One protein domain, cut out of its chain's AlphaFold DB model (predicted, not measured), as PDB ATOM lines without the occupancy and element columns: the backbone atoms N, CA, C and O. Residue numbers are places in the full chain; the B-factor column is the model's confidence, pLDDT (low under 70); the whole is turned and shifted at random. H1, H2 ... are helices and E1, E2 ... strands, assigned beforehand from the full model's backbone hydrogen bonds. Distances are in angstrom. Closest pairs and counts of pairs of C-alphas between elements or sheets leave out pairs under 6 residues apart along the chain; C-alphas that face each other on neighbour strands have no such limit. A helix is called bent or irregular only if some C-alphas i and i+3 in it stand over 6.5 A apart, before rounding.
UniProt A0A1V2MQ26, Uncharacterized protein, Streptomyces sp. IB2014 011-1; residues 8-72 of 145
ATOM      1  N   ALA A   8       1.265  20.011  32.223       45.22
ATOM      2  CA  ALA A   8       0.785  21.048  31.310       45.22
ATOM      3  C   ALA A   8       1.876  21.629  30.385       45.22
ATOM      4  O   ALA A   8       1.554  22.092  29.293       45.22
ATOM      5  N   THR A   9       3.149  21.589  30.790       42.94
ATOM      6  CA  THR A   9       4.305  22.127  30.046       42.94
ATOM      7  C   THR A   9       5.114  21.035  29.336       42.94
ATOM      8  O   THR A   9       6.127  21.330  28.700       42.94
ATOM      9  N   ARG A  10       4.697  19.766  29.434       51.16
ATOM     10  CA  ARG A  10       5.336  18.659  28.723       51.16
ATOM     11  C   ARG A  10       4.966  18.744  27.238       51.16
ATOM     12  O   ARG A  10       3.794  18.830  26.878       51.16
ATOM     13  N   VAL A  11       5.975  18.772  26.372       52.22
ATOM     14  CA  VAL A  11       5.776  18.572  24.932       52.22
ATOM     15  C   VAL A  11       5.702  17.066  24.726       52.22
ATOM     16  O   VAL A  11       6.739  16.403  24.699       52.22
ATOM     17  N   ASP A  12       4.491  16.521  24.640       49.66
ATOM     18  CA  ASP A  12       4.303  15.107  24.328       49.66
ATOM     19  C   ASP A  12       4.568  14.873  22.840       49.66
ATOM     20  O   ASP A  12       3.824  15.291  21.946       49.66
ATOM     21  N   LEU A  13       5.698  14.224  22.590       43.91
ATOM     22  CA  LEU A  13       6.041  13.631  21.311       43.91
ATOM     23  C   LEU A  13       5.512  12.193  21.341       43.91
ATOM     24  O   LEU A  13       5.728  11.493  22.332       43.91
ATOM     25  N   ASP A  14       4.827  11.739  20.288       47.41
ATOM     26  CA  ASP A  14       4.515  10.310  20.162       47.41
ATOM     27  C   ASP A  14       5.820   9.483  20.116       47.41
ATOM     28  O   ASP A  14       6.922  10.020  19.958       47.41
ATOM     29  N   LEU A  15       5.716   8.153  20.229       34.12
ATOM     30  CA  LEU A  15       6.870   7.242  20.137       34.12
ATOM     31  C   LEU A  15       7.663   7.380  18.814       34.12
ATOM     32  O   LEU A  15       8.769   6.858  18.711       34.12
ATOM     33  N   ALA A  16       7.126   8.092  17.816       40.97
ATOM     34  CA  ALA A  16       7.753   8.411  16.538       40.97
ATOM     35  C   ALA A  16       8.204   9.888  16.422       40.97
ATOM     36  O   ALA A  16       8.567  10.333  15.331       40.97
ATOM     37  N   GLY A  17       8.190  10.668  17.508       46.56
ATOM     38  CA  GLY A  17       8.619  12.067  17.519       46.56
ATOM     39  C   GLY A  17       7.628  13.054  16.889       46.56
ATOM     40  O   GLY A  17       7.979  14.223  16.697       46.56
ATOM     41  N   ARG A  18       6.408  12.625  16.540       49.94
ATOM     42  CA  ARG A  18       5.373  13.479  15.941       49.94
ATOM     43  C   ARG A  18       4.494  14.114  17.014       49.94
ATOM     44  O   ARG A  18       4.277  13.559  18.088       49.94
ATOM     45  N   ARG A  19       4.000  15.315  16.707       53.66
ATOM     46  CA  ARG A  19       3.201  16.144  17.618       53.66
ATOM     47  C   ARG A  19       1.876  15.454  17.949       53.66
ATOM     48  O   ARG A  19       1.077  15.227  17.041       53.66
ATOM     49  N   ALA A  20       1.601  15.211  19.228       53.22
ATOM     50  CA  ALA A  20       0.223  15.039  19.671       53.22
ATOM     51  C   ALA A  20      -0.508  16.386  19.505       53.22
ATOM     52  O   ALA A  20      -0.010  17.427  19.941       53.22
ATOM     53  N   ALA A  21      -1.660  16.400  18.833       54.56
ATOM     54  CA  ALA A  21      -2.451  17.616  18.671       54.56
ATOM     55  C   ALA A  21      -3.073  18.001  20.022       54.56
ATOM     56  O   ALA A  21      -4.007  17.349  20.486       54.56
ATOM     57  N   ARG A  22      -2.542  19.045  20.663       58.91
ATOM     58  CA  ARG A  22      -3.128  19.628  21.877       58.91
ATOM     59  C   ARG A  22      -4.061  20.797  21.511       58.91
ATOM     60  O   ARG A  22      -3.799  21.469  20.505       58.91
ATOM     61  N   PRO A  23      -5.122  21.048  22.304       63.19
ATOM     62  CA  PRO A  23      -5.905  22.283  22.218       63.19
ATOM     63  C   PRO A  23      -5.000  23.514  22.358       63.19
ATOM     64  O   PRO A  23      -3.905  23.422  22.927       63.19
ATOM     65  N   TRP A  24      -5.430  24.664  21.823       64.69
ATOM     66  CA  TRP A  24      -4.634  25.893  21.928       64.69
ATOM     67  C   TRP A  24      -4.574  26.368  23.389       64.69
ATOM     68  O   TRP A  24      -3.547  26.880  23.841       64.69
ATOM     69  N   SER A  25      -5.649  26.142  24.146       69.69
ATOM     70  CA  SER A  25      -5.716  26.367  25.589       69.69
ATOM     71  C   SER A  25      -5.168  25.191  26.415       69.69
ATOM     72  O   SER A  25      -5.305  24.022  26.050       69.69
ATOM     73  N   TRP A  26      -4.569  25.477  27.579       71.00
ATOM     74  CA  TRP A  26      -4.073  24.444  28.519       71.00
ATOM     75  C   TRP A  26      -4.702  24.513  29.903       71.00
ATOM     76  O   TRP A  26      -4.298  23.782  30.808       71.00
ATOM     77  N   GLY A  27      -5.660  25.408  30.109       70.38
ATOM     78  CA  GLY A  27      -6.322  25.517  31.393       70.38
ATOM     79  C   GLY A  27      -7.620  26.305  31.326       70.38
ATOM     80  O   GLY A  27      -7.797  27.148  30.443       70.38
ATOM     81  N   PRO A  28      -8.513  26.081  32.302       70.62
ATOM     82  CA  PRO A  28      -9.813  26.743  32.352       70.62
ATOM     83  C   PRO A  28      -9.708  28.227  32.738       70.62
ATOM     84  O   PRO A  28     -10.675  28.968  32.599       70.62
ATOM     85  N   GLY A  29      -8.550  28.688  33.228       86.12
ATOM     86  CA  GLY A  29      -8.387  30.055  33.714       86.12
ATOM     87  C   GLY A  29      -6.939  30.531  33.768       86.12
ATOM     88  O   GLY A  29      -6.020  29.761  34.058       86.12
ATOM     89  N   ARG A  30      -6.747  31.840  33.568       89.38
ATOM     90  CA  ARG A  30      -5.440  32.516  33.649       89.38
ATOM     91  C   ARG A  30      -4.692  32.215  34.949       89.38
ATOM     92  O   ARG A  30      -3.495  31.954  34.916       89.38
ATOM     93  N   GLY A  31      -5.391  32.255  36.085       89.62
ATOM     94  CA  GLY A  31      -4.788  32.031  37.403       89.62
ATOM     95  C   GLY A  31      -4.177  30.637  37.545       89.62
ATOM     96  O   GLY A  31      -3.052  30.514  38.018       89.62
ATOM     97  N   ALA A  32      -4.870  29.606  37.054       84.81
ATOM     98  CA  ALA A  32      -4.376  28.231  37.073       84.81
ATOM     99  C   ALA A  32      -3.116  28.063  36.207       84.81
ATOM    100  O   ALA A  32      -2.165  27.406  36.622       84.81
ATOM    101  N   LEU A  33      -3.068  28.719  35.043       84.12
ATOM    102  CA  LEU A  33      -1.887  28.738  34.174       84.12
ATOM    103  C   LEU A  33      -0.694  29.450  34.812       84.12
ATOM    104  O   LEU A  33       0.412  28.915  34.809       84.12
ATOM    105  N   VAL A  34      -0.910  30.634  35.387       88.19
ATOM    106  CA  VAL A  34       0.145  31.375  36.097       88.19
ATOM    107  C   VAL A  34       0.679  30.558  37.273       88.19
ATOM    108  O   VAL A  34       1.891  30.449  37.436       88.19
ATOM    109  N   ALA A  35      -0.208  29.939  38.055       87.12
ATOM    110  CA  ALA A  35       0.180  29.078  39.165       87.12
ATOM    111  C   ALA A  35       0.981  27.854  38.689       87.12
ATOM    112  O   ALA A  35       2.032  27.561  39.253       87.12
ATOM    113  N   GLY A  36       0.539  27.189  37.615       83.00
ATOM    114  CA  GLY A  36       1.235  26.039  37.030       83.00
ATOM    115  C   GLY A  36       2.625  26.373  36.478       83.00
ATOM    116  O   GLY A  36       3.536  25.557  36.571       83.00
ATOM    117  N   LEU A  37       2.822  27.589  35.960       81.56
ATOM    118  CA  LEU A  37       4.127  28.082  35.504       81.56
ATOM    119  C   LEU A  37       5.087  28.422  36.660       81.56
ATOM    120  O   LEU A  37       6.299  28.521  36.446       81.56
ATOM    121  N   GLY A  38       4.569  28.627  37.874       86.50
ATOM    122  CA  GLY A  38       5.356  28.953  39.061       86.50
ATOM    123  C   GLY A  38       6.275  30.162  38.856       86.50
ATOM    124  O   GLY A  38       5.890  31.176  38.275       86.50
ATOM    125  N   ALA A  39       7.531  30.054  39.299       83.88
ATOM    126  CA  ALA A  39       8.516  31.134  39.170       83.88
ATOM    127  C   ALA A  39       8.800  31.541  37.711       83.88
ATOM    128  O   ALA A  39       9.218  32.673  37.455       83.88
ATOM    129  N   SER A  40       8.559  30.643  36.751       79.31
ATOM    130  CA  SER A  40       8.730  30.916  35.324       79.31
ATOM    131  C   SER A  40       7.625  31.809  34.765       79.31
ATOM    132  O   SER A  40       7.823  32.397  33.705       79.31
ATOM    133  N   ALA A  41       6.502  31.987  35.476       84.56
ATOM    134  CA  ALA A  41       5.398  32.850  35.056       84.56
ATOM    135  C   ALA A  41       5.821  34.310  34.823       84.56
ATOM    136  O   ALA A  41       5.176  35.014  34.052       84.56
ATOM    137  N   ARG A  42       6.939  34.753  35.411       82.88
ATOM    138  CA  ARG A  42       7.525  36.078  35.158       82.88
ATOM    139  C   ARG A  42       7.931  36.327  33.700       82.88
ATOM    140  O   ARG A  42       8.154  37.478  33.351       82.88
ATOM    141  N   TYR A  43       8.063  35.285  32.871       78.62
ATOM    142  CA  TYR A  43       8.423  35.435  31.455       78.62
ATOM    143  C   TYR A  43       7.204  35.463  30.524       78.62
ATOM    144  O   TYR A  43       7.108  36.400  29.737       78.62
ATOM    145  N   PRO A  44       6.252  34.507  30.587       83.56
ATOM    146  CA  PRO A  44       5.116  34.497  29.674       83.56
ATOM    147  C   PRO A  44       3.807  34.969  30.323       83.56
ATOM    148  O   PRO A  44       2.785  34.975  29.647       83.56
ATOM    149  N   GLY A  45       3.783  35.329  31.613       85.19
ATOM    150  CA  GLY A  45       2.546  35.624  32.350       85.19
ATOM    151  C   GLY A  45       1.708  36.743  31.724       85.19
ATOM    152  O   GLY A  45       0.478  36.645  31.661       85.19
ATOM    153  N   ASP A  46       2.372  37.763  31.183       88.56
ATOM    154  CA  ASP A  46       1.733  38.866  30.452       88.56
ATOM    155  C   ASP A  46       1.370  38.500  29.010       88.56
ATOM    156  O   ASP A  46       0.573  39.187  28.372       88.56
ATOM    157  N   ALA A  47       1.907  37.395  28.497       87.44
ATOM    158  CA  ALA A  47       1.581  36.831  27.194       87.44
ATOM    159  C   ALA A  47       0.445  35.794  27.259       87.44
ATOM    160  O   ALA A  47       0.086  35.242  26.226       87.44
ATOM    161  N   ILE A  48      -0.148  35.528  28.428       89.00
ATOM    162  CA  ILE A  48      -1.327  34.656  28.541       89.00
ATOM    163  C   ILE A  48      -2.565  35.381  27.989       89.00
ATOM    164  O   ILE A  48      -2.795  36.561  28.274       89.00
ATOM    165  N   ARG A  49      -3.360  34.676  27.185       88.69
ATOM    166  CA  ARG A  49      -4.549  35.159  26.477       88.69
ATOM    167  C   ARG A  49      -5.723  34.201  26.691       88.69
ATOM    168  O   ARG A  49      -5.525  33.020  26.981       88.69
ATOM    169  N   SER A  50      -6.930  34.743  26.575       89.31
ATOM    170  CA  SER A  50      -8.164  33.968  26.481       89.31
ATOM    171  C   SER A  50      -8.439  33.596  25.026       89.31
ATOM    172  O   SER A  50      -8.224  34.411  24.129       89.31
ATOM    173  N   TYR A  51      -8.963  32.399  24.834       85.00
ATOM    174  CA  TYR A  51      -9.398  31.793  23.585       85.00
ATOM    175  C   TYR A  51     -10.767  31.142  23.814       85.00
ATOM    176  O   TYR A  51     -11.166  30.922  24.961       85.00
ATOM    177  N   ASP A  52     -11.473  30.804  22.738       84.31
ATOM    178  CA  ASP A  52     -12.796  30.169  22.829       84.31
ATOM    179  C   ASP A  52     -12.743  28.806  23.540       84.31
ATOM    180  O   ASP A  52     -13.697  28.404  24.201       84.31
ATOM    181  N   ASP A  53     -11.604  28.112  23.452       78.75
ATOM    182  CA  ASP A  53     -11.354  26.822  24.094       78.75
ATOM    183  C   ASP A  53     -10.707  26.942  25.487       78.75
ATOM    184  O   ASP A  53     -10.449  25.921  26.124       78.75
ATOM    185  N   GLY A  54     -10.443  28.152  25.998       86.94
ATOM    186  CA  GLY A  54      -9.891  28.379  27.339       86.94
ATOM    187  C   GLY A  54      -8.746  29.391  27.373       86.94
ATOM    188  O   GLY A  54      -8.724  30.360  26.629       86.94
ATOM    189  N   TRP A  55      -7.778  29.207  28.268       88.06
ATOM    190  CA  TRP A  55      -6.630  30.111  28.396       88.06
ATOM    191  C   TRP A  55      -5.332  29.441  27.948       88.06
ATOM    192  O   TRP A  55      -5.126  28.247  28.166       88.06
ATOM    193  N   GLY A  56      -4.427  30.219  27.363       86.88
ATOM    194  CA  GLY A  56      -3.122  29.739  26.908       86.88
ATOM    195  C   GLY A  56      -2.159  30.894  26.632       86.88
ATOM    196  O   GLY A  56      -2.559  32.056  26.698       86.88
ATOM    197  N   PRO A  57      -0.873  30.632  26.369       82.50
ATOM    198  CA  PRO A  57       0.047  31.675  25.933       82.50
ATOM    199  C   PRO A  57      -0.237  32.127  24.500       82.50
ATOM    200  O   PRO A  57      -0.776  31.385  23.683       82.50
ATOM    201  N   ALA A  58       0.205  33.343  24.184       85.81
ATOM    202  CA  ALA A  58       0.092  33.943  22.857       85.81
ATOM    203  C   ALA A  58       0.838  33.160  21.762       85.81
ATOM    204  O   ALA A  58       0.541  33.331  20.583       85.81
ATOM    205  N   VAL A  59       1.805  32.319  22.140       78.06
ATOM    206  CA  VAL A  59       2.613  31.508  21.224       78.06
ATOM    207  C   VAL A  59       2.531  30.046  21.646       78.06
ATOM    208  O   VAL A  59       2.667  29.741  22.832       78.06
ATOM    209  N   ARG A  60       2.362  29.137  20.677       76.88
ATOM    210  CA  ARG A  60       2.447  27.694  20.928       76.88
ATOM    211  C   ARG A  60       3.883  27.296  21.314       76.88
ATOM    212  O   ARG A  60       4.815  27.617  20.572       76.88
ATOM    213  N   PRO A  61       4.104  26.555  22.411       75.50
ATOM    214  CA  PRO A  61       5.403  26.021  22.801       75.50
ATOM    215  C   PRO A  61       6.043  25.200  21.713       75.50
ATOM    216  O   PRO A  61       7.253  25.260  21.545       75.50
ATOM    217  N   GLU A  62       5.256  24.424  20.973       75.25
ATOM    218  CA  GLU A  62       5.787  23.560  19.931       75.25
ATOM    219  C   GLU A  62       6.399  24.393  18.802       75.25
ATOM    220  O   GLU A  62       7.408  24.002  18.213       75.25
ATOM    221  N   ASP A  63       5.833  25.567  18.532       80.75
ATOM    222  CA  ASP A  63       6.356  26.504  17.542       80.75
ATOM    223  C   ASP A  63       7.574  27.249  18.093       80.75
ATOM    224  O   ASP A  63       8.549  27.438  17.368       80.75
ATOM    225  N   MET A  64       7.600  27.557  19.395       79.75
ATOM    226  CA  MET A  64       8.814  28.043  20.061       79.75
ATOM    227  C   MET A  64       9.951  27.015  20.005       79.75
ATOM    228  O   MET A  64      11.087  27.378  19.711       79.75
ATOM    229  N   VAL A  65       9.672  25.731  20.253       82.06
ATOM    230  CA  VAL A  65      10.667  24.650  20.187       82.06
ATOM    231  C   VAL A  65      11.143  24.443  18.753       82.06
ATOM    232  O   VAL A  65      12.342  24.281  18.532       82.06
ATOM    233  N   ALA A  66      10.238  24.468  17.773       82.44
ATOM    234  CA  ALA A  66      10.611  24.381  16.364       82.44
ATOM    235  C   ALA A  66      11.490  25.565  15.938       82.44
ATOM    236  O   ALA A  66      12.550  25.350  15.361       82.44
ATOM    237  N   SER A  67      11.101  26.790  16.301       83.44
ATOM    238  CA  SER A  67      11.895  28.002  16.080       83.44
ATOM    239  C   SER A  67      13.284  27.889  16.719       83.44
ATOM    240  O   SER A  67      14.286  28.115  16.051       83.44
ATOM    241  N   GLN A  68      13.372  27.432  17.973       84.94
ATOM    242  CA  GLN A  68      14.652  27.215  18.652       84.94
ATOM    243  C   GLN A  68      15.525  26.165  17.957       84.94
ATOM    244  O   GLN A  68      16.726  26.372  17.841       84.94
ATOM    245  N   ARG A  69      14.949  25.066  17.459       86.00
ATOM    246  CA  ARG A  69      15.703  24.046  16.709       86.00
ATOM    247  C   ARG A  69      16.291  24.591  15.411       86.00
ATOM    248  O   ARG A  69      17.392  24.200  15.058       86.00
ATOM    249  N   LEU A  70      15.593  25.502  14.735       84.88
ATOM    250  CA  LEU A  70      16.112  26.159  13.529       84.88
ATOM    251  C   LEU A  70      17.279  27.112  13.827       84.88
ATOM    252  O   LEU A  70      18.084  27.379  12.944       84.88
ATOM    253  N   LEU A  71      17.380  27.612  15.062       83.25
ATOM    254  CA  LEU A  71      18.495  28.448  15.517       83.25
ATOM    255  C   LEU A  71      19.677  27.625  16.052       83.25
ATOM    256  O   LEU A  71      20.765  28.167  16.238       83.25
ATOM    257  N   GLN A  72      19.490  26.333  16.327       83.44
ATOM    258  CA  GLN A  72      20.559  25.457  16.801       83.44
ATOM    259  C   GLN A  72      21.489  25.069  15.648       83.44
ATOM    260  O   GLN A  72      21.039  24.730  14.560       83.44
TER     261      GLN A  72
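What this domain is: This is residues 8 to 72 of the 145 residues of an uncharacterized protein of Streptomyces sp. IB2014 011-1 (UniProt A0A1V2MQ26). A two-stranded hairpin of E1 and E2 has an irregular helix, H1, packed beside it, and a second helix, H2, leads away from it as an arm whose residues 66 to 71 stick out, with residue 72 after them. Residues 8 to 29, a long stretch with no named element, make a loop that folds back near residues 15 to 17 and leads into H1. The printed part has 65 residues, with H1, E1, E2 and H2 in that order along the chain; the sheet, E1 - E2, is antiparallel. The class is mixed, helices and strands, with under half of the residues in named elements. The whole is only just compact, close to loose, with a radius of gyration of the C-alphas of 12.5 A and spans of 33 by 24 by 18 A.

How they stand to each other: E1, residues 48 to 51, and E2, residues 54 to 57, form a hairpin, antiparallel at 144 degrees. N 49 and O 56 are 2.8 A apart and N 54 and O 51 are 3.0 A apart, within hydrogen-bond range. For H1, residues 30 to 42, the closest C-alphas to E2 are those of Arg 30 and Trp 55, 5.9 A apart. Those of Arg 30 and Ile 48, 6.9 A apart, are the closest of H1 and E1. H2, residues 61 to 71, is apart from H1 and E1. Every O i to N i+4 pair is within hydrogen-bond range in H2, but 5 of 9 in H1.

Where its parts are: H1 starts at C-alpha 30, (-5.440, 32.516, 33.649), and spans 13.5 A; it is irregular, with C-alphas 36 and 39 9.1 A apart. H2 spans 15.2 A and ends at C-alpha 71, (18.495, 28.448, 15.517). E1 and E2 measure 9.9 A and 10.6 A.

The domain as a whole: The two C-alphas farthest apart, those of Asp 52 and Gln 72, are 34.2 A apart. The printed part has no cut, and the links H1 to E1, E1 to E2 and E2 to H2 are tight. Mean pLDDT of the printed part is 74.3; residues 8 to 25 are under 70.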